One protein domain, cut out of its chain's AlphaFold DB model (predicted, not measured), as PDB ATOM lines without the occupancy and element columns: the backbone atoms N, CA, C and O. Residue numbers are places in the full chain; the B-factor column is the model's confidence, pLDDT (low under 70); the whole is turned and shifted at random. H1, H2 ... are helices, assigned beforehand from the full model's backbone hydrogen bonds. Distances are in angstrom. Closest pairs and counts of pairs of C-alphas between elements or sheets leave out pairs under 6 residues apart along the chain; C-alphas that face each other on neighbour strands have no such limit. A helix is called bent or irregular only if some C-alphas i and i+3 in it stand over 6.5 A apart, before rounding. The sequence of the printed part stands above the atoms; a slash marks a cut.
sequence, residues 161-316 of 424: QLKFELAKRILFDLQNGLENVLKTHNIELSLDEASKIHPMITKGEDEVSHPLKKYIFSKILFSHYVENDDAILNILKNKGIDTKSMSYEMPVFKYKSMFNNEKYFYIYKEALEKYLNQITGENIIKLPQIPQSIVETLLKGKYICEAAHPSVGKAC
ATOM      1  N   GLN A 161      10.882   9.216 106.156       95.38
ATOM      2  CA  GLN A 161      11.942   8.399 105.570       95.38
ATOM      3  C   GLN A 161      11.841   6.943 106.033       95.38
ATOM      4  O   GLN A 161      11.904   6.034 105.210       95.38
ATOM      5  N   LEU A 162      11.631   6.708 107.331       94.69
ATOM      6  CA  LEU A 162      11.476   5.353 107.862       94.69
ATOM      7  C   LEU A 162      10.231   4.649 107.298       94.69
ATOM      8  O   LEU A 162      10.314   3.472 106.953       94.69
ATOM      9  N   LYS A 163       9.100   5.353 107.139       93.69
ATOM     10  CA  LYS A 163       7.891   4.803 106.496       93.69
ATOM     11  C   LYS A 163       8.120   4.471 105.022       93.69
ATOM     12  O   LYS A 163       7.693   3.415 104.564       93.69
ATOM     13  N   PHE A 164       8.828   5.327 104.289       94.62
ATOM     14  CA  PHE A 164       9.185   5.076 102.892       94.62
ATOM     15  C   PHE A 164      10.093   3.845 102.739       94.62
ATOM     16  O   PHE A 164       9.840   2.986 101.892       94.62
ATOM     17  N   GLU A 165      11.110   3.701 103.594       95.31
ATOM     18  CA  GLU A 165      11.969   2.510 103.604       95.31
ATOM     19  C   GLU A 165      11.205   1.246 104.033       95.31
ATOM     20  O   GLU A 165      11.416   0.171 103.465       95.31
ATOM     21  N   LEU A 166      10.254   1.362 104.966       94.38
ATOM     22  CA  LEU A 166       9.347   0.265 105.307       94.38
ATOM     23  C   LEU A 166       8.497  -0.151 104.097       94.38
ATOM     24  O   LEU A 166       8.415  -1.342 103.804       94.38
ATOM     25  N   ALA A 167       7.927   0.796 103.346       95.50
ATOM     26  CA  ALA A 167       7.164   0.492 102.135       95.50
ATOM     27  C   ALA A 167       8.005  -0.258 101.089       95.50
ATOM     28  O   ALA A 167       7.542  -1.263 100.546       95.50
ATOM     29  N   LYS A 168       9.259   0.162 100.856       96.00
ATOM     30  CA  LYS A 168      10.199  -0.561  99.977       96.00
ATOM     31  C   LYS A 168      10.445  -1.988 100.448       96.00
ATOM     32  O   LYS A 168      10.419  -2.914  99.642       96.00
ATOM     33  N   ARG A 169      10.685  -2.169 101.748       95.75
ATOM     34  CA  ARG A 169      10.943  -3.489 102.326       95.75
ATOM     35  C   ARG A 169       9.747  -4.422 102.154       95.75
ATOM     36  O   ARG A 169       9.920  -5.548 101.707       95.75
ATOM     37  N   ILE A 170       8.541  -3.950 102.457       96.38
ATOM     38  CA  ILE A 170       7.323  -4.757 102.311       96.38
ATOM     39  C   ILE A 170       7.049  -5.077 100.843       96.38
ATOM     40  O   ILE A 170       6.647  -6.194 100.530       96.38
ATOM     41  N   LEU A 171       7.317  -4.142  99.928       96.50
ATOM     42  CA  LEU A 171       7.232  -4.403  98.493       96.50
ATOM     43  C   LEU A 171       8.201  -5.516  98.057       96.50
ATOM     44  O   LEU A 171       7.795  -6.430  97.343       96.50
ATOM     45  N   PHE A 172       9.443  -5.487  98.542       96.75
ATOM     46  CA  PHE A 172      10.423  -6.548  98.298       96.75
ATOM     47  C   PHE A 172       9.956  -7.904  98.856       96.75
ATOM     48  O   PHE A 172      10.012  -8.920  98.161       96.75
ATOM     49  N   ASP A 173       9.423  -7.925 100.080       97.31
ATOM     50  CA  ASP A 173       8.883  -9.139 100.698       97.31
ATOM     51  C   ASP A 173       7.673  -9.686  99.916       97.31
ATOM     52  O   ASP A 173       7.529 -10.901  99.768       97.31
ATOM     53  N   LEU A 174       6.831  -8.812  99.352       97.50
ATOM     54  CA  LEU A 174       5.730  -9.188  98.460       97.50
ATOM     55  C   LEU A 174       6.236  -9.788  97.144       97.50
ATOM     56  O   LEU A 174       5.716 -10.819  96.720       97.50
ATOM     57  N   GLN A 175       7.255  -9.189  96.519       97.12
ATOM     58  CA  GLN A 175       7.856  -9.705  95.284       97.12
ATOM     59  C   GLN A 175       8.386 -11.131  95.468       97.12
ATOM     60  O   GLN A 175       8.083 -12.010  94.662       97.12
ATOM     61  N   ASN A 176       9.106 -11.385  96.563       96.75
ATOM     62  CA  ASN A 176       9.629 -12.717  96.873       96.75
ATOM     63  C   ASN A 176       8.519 -13.678  97.322       96.75
ATOM     64  O   ASN A 176       8.456 -14.834  96.913       96.75
ATOM     65  N   GLY A 177       7.613 -13.203  98.178       96.69
ATOM     66  CA  GLY A 177       6.545 -14.014  98.748       96.69
ATOM     67  C   GLY A 177       5.518 -14.476  97.715       96.69
ATOM     68  O   GLY A 177       4.915 -15.536  97.899       96.69
ATOM     69  N   LEU A 178       5.325 -13.716  96.639       97.00
ATOM     70  CA  LEU A 178       4.306 -13.954  95.616       97.00
ATOM     71  C   LEU A 178       4.909 -14.287  94.237       97.00
ATOM     72  O   LEU A 178       4.185 -14.296  93.246       97.00
ATOM     73  N   GLU A 179       6.206 -14.605  94.166       96.19
ATOM     74  CA  GLU A 179       6.978 -14.761  92.921       96.19
ATOM     75  C   GLU A 179       6.263 -15.589  91.838       96.19
ATOM     76  O   GLU A 179       6.189 -15.171  90.684       96.19
ATOM     77  N   ASN A 180       5.683 -16.736  92.211       94.44
ATOM     78  CA  ASN A 180       5.006 -17.624  91.266       94.44
ATOM     79  C   ASN A 180       3.828 -16.939  90.558       94.44
ATOM     80  O   ASN A 180       3.774 -16.954  89.332       94.44
ATOM     81  N   VAL A 181       2.909 -16.306  91.304       94.88
ATOM     82  CA  VAL A 181       1.746 -15.635  90.693       94.88
ATOM     83  C   VAL A 181       2.186 -14.433  89.861       94.88
ATOM     84  O   VAL A 181       1.626 -14.192  88.796       94.88
ATOM     85  N   LEU A 182       3.210 -13.708  90.323       95.81
ATOM     86  CA  LEU A 182       3.692 -12.506  89.656       95.81
ATOM     87  C   LEU A 182       4.298 -12.872  88.300       95.81
ATOM     88  O   LEU A 182       3.983 -12.230  87.306       95.81
ATOM     89  N   LYS A 183       5.072 -13.963  88.228       94.62
ATOM     90  CA  LYS A 183       5.594 -14.490  86.959       94.62
ATOM     91  C   LYS A 183       4.490 -15.027  86.054       94.62
ATOM     92  O   LYS A 183       4.478 -14.699  84.875       94.62
ATOM     93  N   THR A 184       3.561 -15.824  86.587       92.56
ATOM     94  CA  THR A 184       2.458 -16.400  85.796       92.56
ATOM     95  C   THR A 184       1.592 -15.327  85.142       92.56
ATOM     96  O   THR A 184       1.170 -15.508  84.007       92.56
ATOM     97  N   HIS A 185       1.354 -14.213  85.835       90.69
ATOM     98  CA  HIS A 185       0.517 -13.118  85.348       90.69
ATOM     99  C   HIS A 185       1.307 -11.937  84.764       90.69
ATOM    100  O   HIS A 185       0.708 -10.921  84.428       90.69
ATOM    101  N   ASN A 186       2.635 -12.051  84.636       90.75
ATOM    102  CA  ASN A 186       3.516 -10.978  84.167       90.75
ATOM    103  C   ASN A 186       3.316  -9.643  84.925       90.75
ATOM    104  O   ASN A 186       3.233  -8.566  84.335       90.75
ATOM    105  N   ILE A 187       3.197  -9.725  86.252       95.19
ATOM    106  CA  ILE A 187       2.981  -8.579  87.133       95.19
ATOM    107  C   ILE A 187       4.321  -8.081  87.664       95.19
ATOM    108  O   ILE A 187       5.006  -8.774  88.417       95.19
ATOM    109  N   GLU A 188       4.623  -6.823  87.370       93.50
ATOM    110  CA  GLU A 188       5.694  -6.085  88.027       93.50
ATOM    111  C   GLU A 188       5.138  -5.240  89.172       93.50
ATOM    112  O   GLU A 188       4.118  -4.550  89.038       93.50
ATOM    113  N   LEU A 189       5.821  -5.310  90.315       95.94
ATOM    114  CA  LEU A 189       5.504  -4.518  91.491       95.94
ATOM    115  C   LEU A 189       6.499  -3.369  91.628       95.94
ATOM    116  O   LEU A 189       7.709  -3.585  91.584       95.94
ATOM    117  N   SER A 190       5.997  -2.154  91.827       96.06
ATOM    118  CA  SER A 190       6.819  -0.966  92.075       96.06
ATOM    119  C   SER A 190       6.092   0.004  93.005       96.06
ATOM    120  O   SER A 190       4.868  -0.052  93.150       96.06
ATOM    121  N   LEU A 191       6.836   0.912  93.644       94.69
ATOM    122  CA  LEU A 191       6.218   1.975  94.438       94.69
ATOM    123  C   LEU A 191       5.459   2.979  93.568       94.69
ATOM    124  O   LEU A 191       4.431   3.481  94.010       94.69
ATOM    125  N   ASP A 192       5.914   3.229  92.338       94.31
ATOM    126  CA  ASP A 192       5.215   4.116  91.403       94.31
ATOM    127  C   ASP A 192       3.833   3.549  91.060       94.31
ATOM    128  O   ASP A 192       2.824   4.248  91.119       94.31
ATOM    129  N   GLU A 193       3.754   2.244  90.804       94.88
ATOM    130  CA  GLU A 193       2.487   1.545  90.614       94.88
ATOM    131  C   GLU A 193       1.633   1.583  91.893       94.88
ATOM    132  O   GLU A 193       0.475   1.994  91.857       94.88
ATOM    133  N   ALA A 194       2.208   1.269  93.057       95.00
ATOM    134  CA  ALA A 194       1.480   1.355  94.324       95.00
ATOM    135  C   ALA A 194       0.929   2.771  94.601       95.00
ATOM    136  O   ALA A 194      -0.176   2.919  95.131       95.00
ATOM    137  N   SER A 195       1.647   3.817  94.180       93.56
ATOM    138  CA  SER A 195       1.236   5.214  94.356       93.56
ATOM    139  C   SER A 195       0.007   5.611  93.535       93.56
ATOM    140  O   SER A 195      -0.709   6.532  93.927       93.56
ATOM    141  N   LYS A 196      -0.316   4.870  92.463       93.38
ATOM    142  CA  LYS A 196      -1.574   5.044  91.717       93.38
ATOM    143  C   LYS A 196      -2.797   4.688  92.552       93.38
ATOM    144  O   LYS A 196      -3.865   5.231  92.314       93.38
ATOM    145  N   ILE A 197      -2.652   3.796  93.535       91.38
ATOM    146  CA  ILE A 197      -3.705   3.469  94.505       91.38
ATOM    147  C   ILE A 197      -3.700   4.462  95.665       91.38
ATOM    148  O   ILE A 197      -4.766   4.839  96.156       91.38
ATOM    149  N   HIS A 198      -2.508   4.850  96.129       90.50
ATOM    150  CA  HIS A 198      -2.356   5.770  97.248       90.50
ATOM    151  C   HIS A 198      -1.066   6.602  97.142       90.50
ATOM    152  O   HIS A 198       0.019   6.082  97.429       90.50
ATOM    153  N   PRO A 199      -1.146   7.897  96.783       90.00
ATOM    154  CA  PRO A 199       0.038   8.703  96.477       90.00
ATOM    155  C   PRO A 199       0.968   8.903  97.682       90.00
ATOM    156  O   PRO A 199       2.162   9.115  97.505       90.00
ATOM    157  N   MET A 200       0.463   8.782  98.913       90.81
ATOM    158  CA  MET A 200       1.274   8.977 100.120       90.81
ATOM    159  C   MET A 200       2.294   7.858 100.377       90.81
ATOM    160  O   MET A 200       3.209   8.060 101.175       90.81
ATOM    161  N   ILE A 201       2.189   6.699  99.704       91.44
ATOM    162  CA  ILE A 201       3.158   5.599  99.867       91.44
ATOM    163  C   ILE A 201       4.573   6.070  99.504       91.44
ATOM    164  O   ILE A 201       5.521   5.826 100.248       91.44
ATOM    165  N   THR A 202       4.726   6.770  98.375       92.25
ATOM    166  CA  THR A 202       6.033   7.268  97.913       92.25
ATOM    167  C   THR A 202       6.523   8.463  98.721       92.25
ATOM    168  O   THR A 202       7.717   8.753  98.723       92.25
ATOM    169  N   LYS A 203       5.621   9.136  99.442       91.19
ATOM    170  CA  LYS A 203       5.938  10.288 100.291       91.19
ATOM    171  C   LYS A 203       6.254   9.915 101.744       91.19
ATOM    172  O   LYS A 203       6.798  10.755 102.467       91.19
ATOM    173  N   GLY A 204       5.923   8.688 102.160       90.62
ATOM    174  CA  GLY A 204       6.087   8.199 103.530       90.62
ATOM    175  C   GLY A 204       5.141   8.860 104.536       90.62
ATOM    176  O   GLY A 204       5.501   9.005 105.696       90.62
ATOM    177  N   GLU A 205       3.967   9.312 104.103       88.50
ATOM    178  CA  GLU A 205       3.079  10.164 104.916       88.50
ATOM    179  C   GLU A 205       1.879   9.405 105.517       88.50
ATOM    180  O   GLU A 205       1.126   9.970 106.298       88.50
ATOM    181  N   ASP A 206       1.701   8.122 105.187       83.94
ATOM    182  CA  ASP A 206       0.596   7.276 105.672       83.94
ATOM    183  C   ASP A 206       1.128   5.928 106.198       83.94
ATOM    184  O   ASP A 206       2.330   5.646 106.156       83.94
ATOM    185  N   GLU A 207       0.253   5.083 106.731       84.12
ATOM    186  CA  GLU A 207       0.567   3.699 107.061       84.12
ATOM    187  C   GLU A 207       0.803   2.837 105.802       84.12
ATOM    188  O   GLU A 207       0.336   3.126 104.702       84.12
ATOM    189  N   VAL A 208       1.599   1.774 105.940       90.00
ATOM    190  CA  VAL A 208       2.109   0.989 104.798       90.00
ATOM    191  C   VAL A 208       1.193  -0.188 104.436       90.00
ATOM    192  O   VAL A 208       1.101  -0.596 103.277       90.00
ATOM    193  N   SER A 209       0.511  -0.759 105.424       91.06
ATOM    194  CA  SER A 209      -0.196  -2.029 105.314       91.06
ATOM    195  C   SER A 209      -1.430  -1.947 104.424       91.06
ATOM    196  O   SER A 209      -1.551  -2.749 103.492       91.06
ATOM    197  N   HIS A 210      -2.381  -1.040 104.681       89.50
ATOM    198  CA  HIS A 210      -3.608  -1.010 103.885       89.50
ATOM    199  C   HIS A 210      -3.335  -0.561 102.456       89.50
ATOM    200  O   HIS A 210      -3.742  -1.321 101.577       89.50
ATOM    201  N   PRO A 211      -2.637   0.553 102.164       91.56
ATOM    202  CA  PRO A 211      -2.303   0.928 100.796       91.56
ATOM    203  C   PRO A 211      -1.672  -0.207  99.979       91.56
ATOM    204  O   PRO A 211      -2.152  -0.497  98.881       91.56
ATOM    205  N   LEU A 212      -0.692  -0.936 100.532       94.12
ATOM    206  CA  LEU A 212      -0.080  -2.069  99.829       94.12
ATOM    207  C   LEU A 212      -1.018  -3.279  99.700       94.12
ATOM    208  O   LEU A 212      -1.012  -3.930  98.656       94.12
ATOM    209  N   LYS A 213      -1.890  -3.560 100.685       92.31
ATOM    210  CA  LYS A 213      -2.973  -4.556 100.525       92.31
ATOM    211  C   LYS A 213      -3.880  -4.190  99.351       92.31
ATOM    212  O   LYS A 213      -4.139  -5.035  98.496       92.31
ATOM    213  N   LYS A 214      -4.345  -2.935  99.291       91.94
ATOM    214  CA  LYS A 214      -5.201  -2.442  98.200       91.94
ATOM    215  C   LYS A 214      -4.507  -2.627  96.855       91.94
ATOM    216  O   LYS A 214      -5.115  -3.160  95.930       91.94
ATOM    217  N   TYR A 215      -3.237  -2.238  96.776       95.19
ATOM    218  CA  TYR A 215      -2.422  -2.363  95.577       95.19
ATOM    219  C   TYR A 215      -2.279  -3.814  95.111       95.19
ATOM    220  O   TYR A 215      -2.672  -4.128  93.990       95.19
ATOM    221  N   ILE A 216      -1.811  -4.715  95.978       95.75
ATOM    222  CA  ILE A 216      -1.576  -6.120  95.617       95.75
ATOM    223  C   ILE A 216      -2.858  -6.830  95.209       95.75
ATOM    224  O   ILE A 216      -2.877  -7.539  94.203       95.75
ATOM    225  N   PHE A 217      -3.947  -6.621  95.950       94.56
ATOM    226  CA  PHE A 217      -5.219  -7.251  95.616       94.56
ATOM    227  C   PHE A 217      -5.755  -6.746  94.279       94.56
ATOM    228  O   PHE A 217      -6.214  -7.549  93.470       94.56
ATOM    229  N   SER A 218      -5.647  -5.439  94.032       95.56
ATOM    230  CA  SER A 218      -6.093  -4.841  92.776       95.56
ATOM    231  C   SER A 218      -5.259  -5.338  91.600       95.56
ATOM    232  O   SER A 218      -5.816  -5.788  90.606       95.56
ATOM    233  N   LYS A 219      -3.928  -5.327  91.724       95.94
ATOM    234  CA  LYS A 219      -3.008  -5.699  90.645       95.94
ATOM    235  C   LYS A 219      -3.153  -7.171  90.248       95.94
ATOM    236  O   LYS A 219      -3.294  -7.462  89.065       95.94
ATOM    237  N   ILE A 220      -3.199  -8.086  91.223       96.88
ATOM    238  CA  ILE A 220      -3.354  -9.527  90.958       96.88
ATOM    239  C   ILE A 220      -4.712  -9.826  90.325       96.88
ATOM    240  O   ILE A 220      -4.778 -10.529  89.320       96.88
ATOM    241  N   LEU A 221      -5.802  -9.295  90.885       97.00
ATOM    242  CA  LEU A 221      -7.141  -9.595  90.376       97.00
ATOM    243  C   LEU A 221      -7.418  -8.938  89.025       97.00
ATOM    244  O   LEU A 221      -8.057  -9.558  88.180       97.00
ATOM    245  N   PHE A 222      -6.936  -7.714  88.805       96.88
ATOM    246  CA  PHE A 222      -7.030  -7.068  87.500       96.88
ATOM    247  C   PHE A 222      -6.269  -7.869  86.448       96.88
ATOM    248  O   PHE A 222      -6.831  -8.193  85.407       96.88
ATOM    249  N   SER A 223      -5.034  -8.271  86.748       95.81
ATOM    250  CA  SER A 223      -4.252  -9.067  85.808       95.81
ATOM    251  C   SER A 223      -4.901 -10.422  85.520       95.81
ATOM    252  O   SER A 223      -4.995 -10.832  84.366       95.81
ATOM    253  N   HIS A 224      -5.433 -11.094  86.544       95.56
ATOM    254  CA  HIS A 224      -6.139 -12.364  86.378       95.56
ATOM    255  C   HIS A 224      -7.393 -12.245  85.501       95.56
ATOM    256  O   HIS A 224      -7.544 -13.026  84.570       95.56
ATOM    257  N   TYR A 225      -8.280 -11.286  85.788       95.88
ATOM    258  CA  TYR A 225      -9.587 -11.193  85.127       95.88
ATOM    259  C   TYR A 225      -9.604 -10.354  83.851       95.88
ATOM    260  O   TYR A 225     -10.545 -10.478  83.075       95.88
ATOM    261  N   VAL A 226      -8.648  -9.446  83.656       95.31
ATOM    262  CA  VAL A 226      -8.662  -8.496  82.531       95.31
ATOM    263  C   VAL A 226      -7.525  -8.770  81.563       95.31
ATOM    264  O   VAL A 226      -7.751  -8.773  80.360       95.31
ATOM    265  N   GLU A 227      -6.312  -9.001  82.063       94.12
ATOM    266  CA  GLU A 227      -5.123  -9.139  81.209       94.12
ATOM    267  C   GLU A 227      -4.875 -10.584  80.760       94.12
ATOM    268  O   GLU A 227      -4.233 -10.794  79.736       94.12
ATOM    269  N   ASN A 228      -5.390 -11.570  81.502       92.12
ATOM    270  CA  ASN A 228      -5.129 -12.997  81.282       92.12
ATOM    271  C   ASN A 228      -6.412 -13.849  81.159       92.12
ATOM    272  O   ASN A 228      -6.355 -15.066  81.330       92.12
ATOM    273  N   ASP A 229      -7.564 -13.233  80.871       93.50
ATOM    274  CA  ASP A 229      -8.827 -13.937  80.602       93.50
ATOM    275  C   ASP A 229      -9.273 -13.682  79.154       93.50
ATOM    276  O   ASP A 229      -9.722 -12.588  78.802       93.50
ATOM    277  N   ASP A 230      -9.154 -14.705  78.304       94.31
ATOM    278  CA  ASP A 230      -9.479 -14.608  76.876       94.31
ATOM    279  C   ASP A 230     -10.939 -14.212  76.621       94.31
ATOM    280  O   ASP A 230     -11.239 -13.536  75.633       94.31
ATOM    281  N   ALA A 231     -11.875 -14.612  77.485       93.88
ATOM    282  CA  ALA A 231     -13.282 -14.276  77.304       93.88
ATOM    283  C   ALA A 231     -13.508 -12.779  77.543       93.88
ATOM    284  O   ALA A 231     -14.152 -12.114  76.726       93.88
ATOM    285  N   ILE A 232     -12.927 -12.230  78.611       95.00
ATOM    286  CA  ILE A 232     -12.993 -10.795  78.907       95.00
ATOM    287  C   ILE A 232     -12.254  -9.980  77.844       95.00
ATOM    288  O   ILE A 232     -12.820  -9.014  77.328       95.00
ATOM    289  N   LEU A 233     -11.048 -10.391  77.445       94.81
ATOM    290  CA  LEU A 233     -10.285  -9.729  76.384       94.81
ATOM    291  C   LEU A 233     -11.071  -9.654  75.071       94.81
ATOM    292  O   LEU A 233     -11.125  -8.598  74.438       94.81
ATOM    293  N   ASN A 234     -11.738 -10.743  74.681       94.62
ATOM    294  CA  ASN A 234     -12.573 -10.765  73.482       94.62
ATOM    295  C   ASN A 234     -13.788  -9.833  73.598       94.62
ATOM    296  O   ASN A 234     -14.104  -9.129  72.638       94.62
ATOM    297  N   ILE A 235     -14.449  -9.777  74.761       94.19
ATOM    298  CA  ILE A 235     -15.562  -8.842  74.998       94.19
ATOM    299  C   ILE A 235     -15.082  -7.393  74.865       94.19
ATOM    300  O   ILE A 235     -15.687  -6.615  74.125       94.19
ATOM    301  N   LEU A 236     -13.987  -7.032  75.539       94.06
ATOM    302  CA  LEU A 236     -13.435  -5.674  75.514       94.06
ATOM    303  C   LEU A 236     -13.009  -5.269  74.098       94.06
ATOM    304  O   LEU A 236     -13.389  -4.196  73.624       94.06
ATOM    305  N   LYS A 237     -12.325  -6.165  73.378       94.62
ATOM    306  CA  LYS A 237     -11.926  -5.953  71.981       94.62
ATOM    307  C   LYS A 237     -13.128  -5.723  71.066       94.62
ATOM    308  O   LYS A 237     -13.110  -4.789  70.268       94.62
ATOM    309  N   ASN A 238     -14.190  -6.520  71.200       93.94
ATOM    310  CA  ASN A 238     -15.418  -6.361  70.411       93.94
ATOM    311  C   ASN A 238     -16.144  -5.037  70.701       93.94
ATOM    312  O   ASN A 238     -16.869  -4.534  69.846       93.94
ATOM    313  N   LYS A 239     -15.937  -4.456  71.888       93.00
ATOM    314  CA  LYS A 239     -16.436  -3.127  72.268       93.00
ATOM    315  C   LYS A 239     -15.487  -1.983  71.895       93.00
ATOM    316  O   LYS A 239     -15.797  -0.833  72.188       93.00
ATOM    317  N   GLY A 240     -14.356  -2.273  71.247       93.81
ATOM    318  CA  GLY A 240     -13.358  -1.267  70.881       93.81
ATOM    319  C   GLY A 240     -12.602  -0.684  72.079       93.81
ATOM    320  O   GLY A 240     -12.091   0.429  71.989       93.81
ATOM    321  N   ILE A 241     -12.547  -1.408  73.202       92.94
ATOM    322  CA  ILE A 241     -11.861  -0.978  74.423       92.94
ATOM    323  C   ILE A 241     -10.454  -1.576  74.429       92.94
ATOM    324  O   ILE A 241     -10.291  -2.796  74.443       92.94
ATOM    325  N   ASP A 242      -9.435  -0.715  74.446       90.19
ATOM    326  CA  ASP A 242      -8.041  -1.126  74.630       90.19
ATOM    327  C   ASP A 242      -7.740  -1.303  76.123       90.19
ATOM    328  O   ASP A 242      -7.826  -0.348  76.902       90.19
ATOM    329  N   THR A 243      -7.336  -2.506  76.529       86.88
ATOM    330  CA  THR A 243      -6.958  -2.809  77.916       86.88
ATOM    331  C   THR A 243      -5.791  -1.966  78.410       86.88
ATOM    332  O   THR A 243      -5.717  -1.696  79.603       86.88
ATOM    333  N   LYS A 244      -4.915  -1.468  77.525       87.12
ATOM    334  CA  LYS A 244      -3.813  -0.567  77.910       87.12
ATOM    335  C   LYS A 244      -4.290   0.799  78.403       87.12
ATOM    336  O   LYS A 244      -3.545   1.491  79.088       87.12
ATOM    337  N   SER A 245      -5.510   1.197  78.038       86.69
ATOM    338  CA  SER A 245      -6.148   2.425  78.528       86.69
ATOM    339  C   SER A 245      -6.846   2.237  79.879       86.69
ATOM    340  O   SER A 245      -7.276   3.206  80.503       86.69
ATOM    341  N   MET A 246      -6.975   0.988  80.330       92.06
ATOM    342  CA  MET A 246      -7.578   0.639  81.606       92.06
ATOM    343  C   MET A 246      -6.511   0.565  82.696       92.06
ATOM    344  O   MET A 246      -5.337   0.320  82.432       92.06
ATOM    345  N   SER A 247      -6.933   0.741  83.946       91.50
ATOM    346  CA  SER A 247      -6.030   0.631  85.083       91.50
ATOM    347  C   SER A 247      -6.708   0.001  86.300       91.50
ATOM    348  O   SER A 247      -7.927   0.095  86.490       91.50
ATOM    349  N   TYR A 248      -5.913  -0.703  87.105       95.00
ATOM    350  CA  TYR A 248      -6.389  -1.529  88.219       95.00
ATOM    351  C   TYR A 248      -6.875  -0.698  89.408       95.00
ATOM    352  O   TYR A 248      -7.636  -1.199  90.234       95.00
ATOM    353  N   GLU A 249      -6.474   0.564  89.512       95.25
ATOM    354  CA  GLU A 249      -6.894   1.487  90.563       95.25
ATOM    355  C   GLU A 249      -8.280   2.101  90.311       95.25
ATOM    356  O   GLU A 249      -8.976   2.464  91.262       95.25
ATOM    357  N   MET A 250      -8.748   2.152  89.059       94.62
ATOM    358  CA  MET A 250     -10.039   2.764  88.716       94.62
ATOM    359  C   MET A 250     -11.250   2.137  89.429       94.62
ATOM    360  O   MET A 250     -12.093   2.897  89.918       94.62
ATOM    361  N   PRO A 251     -11.359   0.798  89.566       95.06
ATOM    362  CA  PRO A 251     -12.386   0.184  90.406       95.06
ATOM    363  C   PRO A 251     -12.349   0.662  91.864       95.06
ATOM    364  O   PRO A 251     -13.404   0.871  92.466       95.06
ATOM    365  N   VAL A 252     -11.155   0.886  92.429       92.50
ATOM    366  CA  VAL A 252     -11.000   1.381  93.807       92.50
ATOM    367  C   VAL A 252     -11.543   2.800  93.932       92.50
ATOM    368  O   VAL A 252     -12.306   3.082  94.856       92.50
ATOM    369  N   PHE A 253     -11.209   3.682  92.989       90.88
ATOM    370  CA  PHE A 253     -11.645   5.076  93.032       90.88
ATOM    371  C   PHE A 253     -13.134   5.253  92.754       90.88
ATOM    372  O   PHE A 253     -13.822   5.934  93.517       90.88
ATOM    373  N   LYS A 254     -13.665   4.602  91.711       91.81
ATOM    374  CA  LYS A 254     -15.086   4.726  91.353       91.81
ATOM    375  C   LYS A 254     -16.021   4.158  92.415       91.81
ATOM    376  O   LYS A 254     -17.113   4.684  92.611       91.81
ATOM    377  N   TYR A 255     -15.593   3.104  93.107       91.94
ATOM    378  CA  TYR A 255     -16.414   2.403  94.091       91.94
ATOM    379  C   TYR A 255     -15.831   2.483  95.505       91.94
ATOM    380  O   TYR A 255     -16.027   1.569  96.306       91.94
ATOM    381  N   LYS A 256     -15.162   3.597  95.846       86.88
ATOM    382  CA  LYS A 256     -14.504   3.833  97.149       86.88
ATOM    383  C   LYS A 256     -15.391   3.474  98.349       86.88
ATOM    384  O   LYS A 256     -14.907   2.897  99.317       86.88
ATOM    385  N   SER A 257     -16.696   3.746  98.272       84.06
ATOM    386  CA  SER A 257     -17.670   3.454  99.336       84.06
ATOM    387  C   SER A 257     -17.877   1.961  99.629       84.06
ATOM    388  O   SER A 257     -18.365   1.625 100.708       84.06
ATOM    389  N   MET A 258     -17.505   1.060  98.715       87.69
ATOM    390  CA  MET A 258     -17.584  -0.389  98.933       87.69
ATOM    391  C   MET A 258     -16.439  -0.901  99.822       87.69
ATOM    392  O   MET A 258     -16.596  -1.909 100.509       87.69
ATOM    393  N   PHE A 259     -15.307  -0.192  99.878       84.44
ATOM    394  CA  PHE A 259     -14.071  -0.634 100.536       84.44
ATOM    395  C   PHE A 259     -14.021  -0.352 102.049       84.44
ATOM    396  O   PHE A 259     -12.984   0.022 102.593       84.44
ATOM    397  N   ASN A 260     -15.142  -0.567 102.743       69.12
ATOM    398  CA  ASN A 260     -15.309  -0.286 104.175       69.12
ATOM    399  C   ASN A 260     -15.196  -1.536 105.077       69.12
ATOM    400  O   ASN A 260     -15.542  -1.467 106.258       69.12
ATOM    401  N   ASN A 261     -14.789  -2.695 104.545       67.25
ATOM    402  CA  ASN A 261     -14.705  -3.952 105.299       67.25
ATOM    403  C   ASN A 261     -13.380  -4.709 105.050       67.25
ATOM    404  O   ASN A 261     -12.636  -4.403 104.123       67.25
ATOM    405  N   GLU A 262     -13.100  -5.722 105.878       68.31
ATOM    406  CA  GLU A 262     -11.846  -6.499 105.840       68.31
ATOM    407  C   GLU A 262     -11.764  -7.551 104.707       68.31
ATOM    408  O   GLU A 262     -10.708  -8.145 104.486       68.31
ATOM    409  N   LYS A 263     -12.846  -7.789 103.954       83.19
ATOM    410  CA  LYS A 263     -12.926  -8.717 102.807       83.19
ATOM    411  C   LYS A 263     -12.519  -8.031 101.498       83.19
ATOM    412  O   LYS A 263     -13.207  -8.126 100.481       83.19
ATOM    413  N   TYR A 264     -11.392  -7.329 101.533       82.38
ATOM    414  CA  TYR A 264     -11.020  -6.353 100.510       82.38
ATOM    415  C   TYR A 264     -10.946  -6.927  99.088       82.38
ATOM    416  O   TYR A 264     -11.458  -6.315  98.158       82.38
ATOM    417  N   PHE A 265     -10.347  -8.103  98.891       89.06
ATOM    418  CA  PHE A 265     -10.196  -8.659  97.543       89.06
ATOM    419  C   PHE A 265     -11.528  -9.148  96.935       89.06
ATOM    420  O   PHE A 265     -11.717  -9.051  95.725       89.06
ATOM    421  N   TYR A 266     -12.495  -9.580  97.754       92.50
ATOM    422  CA  TYR A 266     -13.853  -9.866  97.272       92.50
ATOM    423  C   TYR A 266     -14.576  -8.582  96.856       92.50
ATOM    424  O   TYR A 266     -15.193  -8.545  95.793       92.50
ATOM    425  N   ILE A 267     -14.432  -7.510  97.643       92.88
ATOM    426  CA  ILE A 267     -14.950  -6.188  97.267       92.88
ATOM    427  C   ILE A 267     -14.321  -5.722  95.955       92.88
ATOM    428  O   ILE A 267     -15.027  -5.210  95.092       92.88
ATOM    429  N   TYR A 268     -13.007  -5.904  95.789       95.31
ATOM    430  CA  TYR A 268     -12.327  -5.512  94.563       95.31
ATOM    431  C   TYR A 268     -12.882  -6.254  93.345       95.31
ATOM    432  O   TYR A 268     -13.181  -5.607  92.349       95.31
ATOM    433  N   LYS A 269     -13.100  -7.575  93.429       96.00
ATOM    434  CA  LYS A 269     -13.765  -8.335  92.356       96.00
ATOM    435  C   LYS A 269     -15.124  -7.727  91.996       96.00
ATOM    436  O   LYS A 269     -15.408  -7.533  90.820       96.00
ATOM    437  N   GLU A 270     -15.964  -7.434  92.988       95.25
ATOM    438  CA  GLU A 270     -17.286  -6.837  92.748       95.25
ATOM    439  C   GLU A 270     -17.187  -5.436  92.126       95.25
ATOM    440  O   GLU A 270     -17.938  -5.099  91.211       95.25
ATOM    441  N   ALA A 271     -16.250  -4.612  92.599       95.62
ATOM    442  CA  ALA A 271     -15.981  -3.290  92.047       95.62
ATOM    443  C   ALA A 271     -15.463  -3.374  90.601       95.62
ATOM    444  O   ALA A 271     -15.885  -2.588  89.754       95.62
ATOM    445  N   LEU A 272     -14.590  -4.341  90.305       97.06
ATOM    446  CA  LEU A 272     -14.072  -4.599  88.965       97.06
ATOM    447  C   LEU A 272     -15.191  -5.062  88.026       97.06
ATOM    448  O   LEU A 272     -15.308  -4.533  86.930       97.06
ATOM    449  N   GLU A 273     -16.063  -5.972  88.461       96.88
ATOM    450  CA  GLU A 273     -17.231  -6.402  87.680       96.88
ATOM    451  C   GLU A 273     -18.142  -5.216  87.330       96.88
ATOM    452  O   GLU A 273     -18.518  -5.035  86.170       96.88
ATOM    453  N   LYS A 274     -18.449  -4.347  88.302       96.06
ATOM    454  CA  LYS A 274     -19.227  -3.123  88.049       96.06
ATOM    455  C   LYS A 274     -18.512  -2.171  87.096       96.06
ATOM    456  O   LYS A 274     -19.152  -1.615  86.207       96.06
ATOM    457  N   TYR A 275     -17.202  -1.999  87.271       95.94
ATOM    458  CA  TYR A 275     -16.385  -1.155  86.407       95.94
ATOM    459  C   TYR A 275     -16.421  -1.645  84.958       95.94
ATOM    460  O   TYR A 275     -16.687  -0.853  84.059       95.94
ATOM    461  N   LEU A 276     -16.218  -2.948  84.750       95.62
ATOM    462  CA  LEU A 276     -16.236  -3.586  83.438       95.62
ATOM    463  C   LEU A 276     -17.597  -3.418  82.749       95.62
ATOM    464  O   LEU A 276     -17.644  -2.949  81.618       95.62
ATOM    465  N   ASN A 277     -18.703  -3.694  83.448       95.50
ATOM    466  CA  ASN A 277     -20.050  -3.474  82.901       95.50
ATOM    467  C   ASN A 277     -20.336  -1.995  82.593       95.50
ATOM    468  O   ASN A 277     -21.022  -1.671  81.625       95.50
ATOM    469  N   GLN A 278     -19.802  -1.073  83.400       94.00
ATOM    470  CA  GLN A 278     -19.953   0.357  83.141       94.00
ATOM    471  C   GLN A 278     -19.243   0.773  81.847       94.00
ATOM    472  O   GLN A 278     -19.810   1.543  81.075       94.00
ATOM    473  N   ILE A 279     -18.009   0.312  81.617       92.31
ATOM    474  CA  ILE A 279     -17.229   0.724  80.440       92.31
ATOM    475  C   ILE A 279     -17.690   0.035  79.152       92.31
ATOM    476  O   ILE A 279     -17.576   0.630  78.086       92.31
ATOM    477  N   THR A 280     -18.247  -1.177  79.231       91.44
ATOM    478  CA  THR A 280     -18.824  -1.868  78.065       91.44
ATOM    479  C   THR A 280     -20.224  -1.372  77.705       91.44
ATOM    480  O   THR A 280     -20.703  -1.661  76.608       91.44
ATOM    481  N   GLY A 281     -20.886  -0.641  78.612       87.88
ATOM    482  CA  GLY A 281     -22.256  -0.151  78.439       87.88
ATOM    483  C   GLY A 281     -23.325  -1.244  78.526       87.88
ATOM    484  O   GLY A 281     -24.483  -0.998  78.196       87.88
ATOM    485  N   GLU A 282     -22.956  -2.447  78.962       81.88
ATOM    486  CA  GLU A 282     -23.819  -3.622  79.006       81.88
ATOM    487  C   GLU A 282     -23.610  -4.372  80.317       81.88
ATOM    488  O   GLU A 282     -22.479  -4.583  80.742       81.88
ATOM    489  N   ASN A 283     -24.698  -4.831  80.937       86.81
ATOM    490  CA  ASN A 283     -24.639  -5.628  82.162       86.81
ATOM    491  C   ASN A 283     -24.484  -7.127  81.846       86.81
ATOM    492  O   ASN A 283     -25.346  -7.935  82.196       86.81
ATOM    493  N   ILE A 284     -23.433  -7.474  81.099       86.75
ATOM    494  CA  ILE A 284     -23.181  -8.829  80.575       86.75
ATOM    495  C   ILE A 284     -21.980  -9.521  81.224       86.75
ATOM    496  O   ILE A 284     -21.869 -10.743  81.159       86.75
ATOM    497  N   ILE A 285     -21.075  -8.768  81.850       93.38
ATOM    498  CA  ILE A 285     -19.874  -9.315  82.476       93.38
ATOM    499  C   ILE A 285     -20.225  -9.768  83.889       93.38
ATOM    500  O   ILE A 285     -20.614  -8.971  84.740       93.38
ATOM    501  N   LYS A 286     -20.030 -11.060  84.149       95.00
ATOM    502  CA  LYS A 286     -20.099 -11.651  85.484       95.00
ATOM    503  C   LYS A 286     -18.814 -12.420  85.742       95.00
ATOM    504  O   LYS A 286     -18.585 -13.461  85.134       95.00
ATOM    505  N   LEU A 287     -17.976 -11.904  86.636       96.00
ATOM    506  CA  LEU A 287     -16.681 -12.505  86.928       96.00
ATOM    507  C   LEU A 287     -16.881 -13.807  87.722       96.00
ATOM    508  O   LEU A 287     -17.635 -13.806  88.711       96.00
ATOM    509  N   PRO A 288     -16.206 -14.912  87.347       95.19
ATOM    510  CA  PRO A 288     -16.302 -16.173  88.076       95.19
ATOM    511  C   PRO A 288     -15.722 -16.030  89.486       95.19
ATOM    512  O   PRO A 288     -15.060 -15.043  89.809       95.19
ATOM    513  N   GLN A 289     -15.989 -17.000  90.362       95.75
ATOM    514  CA  GLN A 289     -15.398 -17.001  91.705       95.75
ATOM    515  C   GLN A 289     -13.870 -16.954  91.628       95.75
ATOM    516  O   GLN A 289     -13.281 -17.512  90.705       95.75
ATOM    517  N   ILE A 290     -13.245 -16.279  92.595       96.25
ATOM    518  CA  ILE A 290     -11.782 -16.188  92.652       96.25
ATOM    519  C   ILE A 290     -11.242 -17.609  92.861       96.25
ATOM    520  O   ILE A 290     -11.649 -18.252  93.834       96.25
ATOM    521  N   PRO A 291     -10.356 -18.116  91.983       95.69
ATOM    522  CA  PRO A 291      -9.757 -19.432  92.155       95.69
ATOM    523  C   PRO A 291      -9.088 -19.567  93.523       95.69
ATOM    524  O   PRO A 291      -8.432 -18.637  93.995       95.69
ATOM    525  N   GLN A 292      -9.212 -20.739  94.145       95.88
ATOM    526  CA  GLN A 292      -8.691 -20.983  95.493       95.88
ATOM    527  C   GLN A 292      -7.177 -20.712  95.600       95.88
ATOM    528  O   GLN A 292      -6.729 -20.109  96.571       95.88
ATOM    529  N   SER A 293      -6.407 -21.044  94.561       94.81
ATOM    530  CA  SER A 293      -4.969 -20.743  94.478       94.81
ATOM    531  C   SER A 293      -4.659 -19.239  94.512       94.81
ATOM    532  O   SER A 293      -3.683 -18.804  95.130       94.81
ATOM    533  N   ILE A 294      -5.507 -18.416  93.888       95.50
ATOM    534  CA  ILE A 294      -5.386 -16.954  93.928       95.50
ATOM    535  C   ILE A 294      -5.815 -16.435  95.301       95.50
ATOM    536  O   ILE A 294      -5.151 -15.558  95.845       95.50
ATOM    537  N   VAL A 295      -6.862 -16.997  95.913       95.75
ATOM    538  CA  VAL A 295      -7.257 -16.642  97.287       95.75
ATOM    539  C   VAL A 295      -6.113 -16.892  98.273       95.75
ATOM    540  O   VAL A 295      -5.790 -16.008  99.062       95.75
ATOM    541  N   GLU A 296      -5.454 -18.047  98.208       95.19
ATOM    542  CA  GLU A 296      -4.297 -18.378  99.056       95.19
ATOM    543  C   GLU A 296      -3.140 -17.393  98.865       95.19
ATOM    544  O   GLU A 296      -2.546 -16.913  99.833       95.19
ATOM    545  N   THR A 297      -2.877 -17.016  97.616       95.25
ATOM    546  CA  THR A 297      -1.882 -16.004  97.254       95.25
ATOM    547  C   THR A 297      -2.225 -14.631  97.840       95.25
ATOM    548  O   THR A 297      -1.374 -13.980  98.447       95.25
ATOM    549  N   LEU A 298      -3.479 -14.193  97.714       95.56
ATOM    550  CA  LEU A 298      -3.954 -12.924  98.270       95.56
ATOM    551  C   LEU A 298      -3.887 -12.929  99.802       95.56
ATOM    552  O   LEU A 298      -3.507 -11.927 100.401       95.56
ATOM    553  N   LEU A 299      -4.191 -14.055 100.454       95.12
ATOM    554  CA  LEU A 299      -4.040 -14.210 101.903       95.12
ATOM    555  C   LEU A 299      -2.570 -14.153 102.338       95.12
ATOM    556  O   LEU A 299      -2.259 -13.514 103.344       95.12
ATOM    557  N   LYS A 300      -1.653 -14.743 101.566       95.75
ATOM    558  CA  LYS A 300      -0.210 -14.613 101.809       95.75
ATOM    559  C   LYS A 300       0.248 -13.158 101.672       95.75
ATOM    560  O   LYS A 300       0.931 -12.651 102.557       95.75
ATOM    561  N   GLY A 301      -0.184 -12.465 100.616       95.62
ATOM    562  CA  GLY A 301       0.090 -11.038 100.423       95.62
ATOM    563  C   GLY A 301      -0.468 -10.179 101.561       95.62
ATOM    564  O   GLY A 301       0.228  -9.311 102.081       95.62
ATOM    565  N   LYS A 302      -1.690 -10.483 102.022       93.69
ATOM    566  CA  LYS A 302      -2.304  -9.847 103.195       93.69
ATOM    567  C   LYS A 302      -1.399  -9.951 104.421       93.69
ATOM    568  O   LYS A 302      -1.146  -8.935 105.059       93.69
ATOM    569  N   TYR A 303      -0.920 -11.156 104.730       92.88
ATOM    570  CA  TYR A 303      -0.068 -11.405 105.891       92.88
ATOM    571  C   TYR A 303       1.247 -10.617 105.822       92.88
ATOM    572  O   TYR A 303       1.642 -10.002 106.810       92.88
ATOM    573  N   ILE A 304       1.886 -10.575 104.647       94.81
ATOM    574  CA  ILE A 304       3.115  -9.795 104.431       94.81
ATOM    575  C   ILE A 304       2.862  -8.306 104.700       94.81
ATOM    576  O   ILE A 304       3.601  -7.683 105.457       94.81
ATOM    577  N   CYS A 305       1.783  -7.736 104.154       93.44
ATOM    578  CA  CYS A 305       1.441  -6.337 104.412       93.44
ATOM    579  C   CYS A 305       1.097  -6.073 105.886       93.44
ATOM    580  O   CYS A 305       1.406  -5.008 106.416       93.44
ATOM    581  N   GLU A 306       0.405  -6.992 106.561       90.88
ATOM    582  CA  GLU A 306       0.004  -6.831 107.967       90.88
ATOM    583  C   GLU A 306       1.188  -6.921 108.934       90.88
ATOM    584  O   GLU A 306       1.130  -6.311 109.999       90.88
ATOM    585  N   ALA A 307       2.296  -7.555 108.541       89.12
ATOM    586  CA  ALA A 307       3.542  -7.538 109.307       89.12
ATOM    587  C   ALA A 307       4.151  -6.128 109.452       89.12
ATOM    588  O   ALA A 307       4.958  -5.902 110.350       89.12
ATOM    589  N   ALA A 308       3.758  -5.181 108.597       86.44
ATOM    590  CA  ALA A 308       4.143  -3.772 108.674       86.44
ATOM    591  C   ALA A 308       3.193  -2.931 109.535       86.44
ATOM    592  O   ALA A 308       3.409  -1.734 109.675       86.44
ATOM    593  N   HIS A 309       2.102  -3.512 110.041       85.06
ATOM    594  CA  HIS A 309       1.094  -2.766 110.777       85.06
ATOM    595  C   HIS A 309       1.389  -2.796 112.287       85.06
ATOM    596  O   HIS A 309       1.564  -3.877 112.855       85.06
ATOM    597  N   PRO A 310       1.333  -1.662 113.002       75.69
ATOM    598  CA  PRO A 310       1.639  -1.605 114.437       75.69
ATOM    599  C   PRO A 310       0.781  -2.527 115.313       75.69
ATOM    600  O   PRO A 310       1.176  -2.905 116.416       75.69
ATOM    601  N   SER A 311      -0.404  -2.911 114.828       72.50
ATOM    602  CA  SER A 311      -1.314  -3.826 115.527       72.50
ATOM    603  C   SER A 311      -0.767  -5.244 115.708       72.50
ATOM    604  O   SER A 311      -1.272  -5.946 116.579       72.50
ATOM    605  N   VAL A 312       0.263  -5.664 114.958       69.88
ATOM    606  CA  VAL A 312       0.940  -6.953 115.204       69.88
ATOM    607  C   VAL A 312       1.950  -6.883 116.362       69.88
ATOM    608  O   VAL A 312       2.640  -7.857 116.670       69.88
ATOM    609  N   GLY A 313       2.023  -5.739 117.052       69.12
ATOM    610  CA  GLY A 313       2.782  -5.556 118.283       69.12
ATOM    611  C   GLY A 313       4.289  -5.661 118.064       69.12
ATOM    612  O   GLY A 313       4.826  -5.130 117.097       69.12
ATOM    613  N   LYS A 314       4.990  -6.368 118.960       62.47
ATOM    614  CA  LYS A 314       6.458  -6.528 118.899       62.47
ATOM    615  C   LYS A 314       6.957  -7.242 117.636       62.47
ATOM    616  O   LYS A 314       8.146  -7.184 117.350       62.47
ATOM    617  N   ALA A 315       6.073  -7.922 116.904       67.75
ATOM    618  CA  ALA A 315       6.397  -8.548 115.626       67.75
ATOM    619  C   ALA A 315       6.327  -7.565 114.439       67.75
ATOM    620  O   ALA A 315       6.616  -7.961 113.312       67.75
ATOM    621  N   CYS A 316       5.943  -6.303 114.676       76.06
ATOM    622  CA  CYS A 316       5.861  -5.285 113.635       76.06
ATOM    623  C   CYS A 316       7.239  -5.030 113.025       76.06
ATOM    624  O   CYS A 316       8.174  -4.575 113.687       76.06
TER     625      CYS A 316
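Overview. This is residues 161 to 316 of the 424 residues of the protein "POLIIIAc domain-containing protein" of Candidatus Gastranaerophilales bacterium HUM_21 (UniProt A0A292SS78). A long helix, H5, runs through the core of an elongated, all-helix body. H1 and H9 pack with it as a three-helix bundle on one side, and H8 crosses it at a slant on the other. The short helices H3 and H4 pack near the start of H5, H7 packs on H8, and H6 turns a corner at the far end of H5. The 156 printed residues, with ten named helices, H1 to H10 in chain order, and no named strand, are compact, with a radius of gyration of the C-alphas of 15.7 A and spans of 51 by 28 by 26 A.

Arrangement. H1, residues 161 to 177, touches H9, residues 292 to 306, at a shallow tilt of 24 degrees, opposite ways; the closest C-alphas, of Leu 174 and Gly 301, are 6.3 A apart. H2, residues 179 to 184, touches no helix; its C-alpha of Val 181 is 7.5 A from that of Thr 297 in H9. H3, residues 191 to 197, is about perpendicular to H5, residues 209 to 227, at 85 degrees, and touches it, with the C-alphas of Ala 194 and Tyr 215 closest at 5.5 A. H4, residues 200 to 203, touches H1, with the C-alphas of Phe 164 and Thr 202 closest at 6.3 A. H5 is the hub, touching H3, H9, H6, residues 230 to 238, and H8, residues 264 to 280. H5 and H9 run opposite ways at a shallow tilt of 24 degrees; the C-alphas of Ser 209 and Cys 305 are closest at 4.7 A. H5 and H6 touch only at the corner, with the C-alphas of Val 226 and Ile 232 closest at 6.1 A. H5 and H8 run the same way at a steep tilt of 45 degrees, with the C-alphas of Phe 217 and Phe 265 closest at 5.5 A. H7, residues 250 to 254, touches H8, with the C-alphas of Pro 251 and Ala 271 closest at 5.3 A. H10, residues 310 to 315, touches no helix and is irregular: C-alphas 311 and 314 are 8.9 A apart. Every O i to N i+4 pair is within hydrogen-bond range in H1, H2 and H5 to H9, but 2 of 3 in H3 and 0 of 2 in H10, where 2 of 3 O i to N i+3 pairs are; H4 is too short for an i+4 pair.

Along the chain. H1 begins at C-alpha 161, (11.942, 8.399, 105.570), and is 24.0 A long; H5 is 25.6 A, H8 24.2 A and H9 20.8 A. H10 ends at C-alpha 315, (6.397, -8.548, 115.626).

Size, cuts and confidence. The C-alphas of Asn 238 and Lys 314 are farthest apart, 53.2 A. The printed part has no cut; the links H6 to H7 and H8 to H9 are long. Residues 260 to 262 and 312 to 315 have pLDDT under 70.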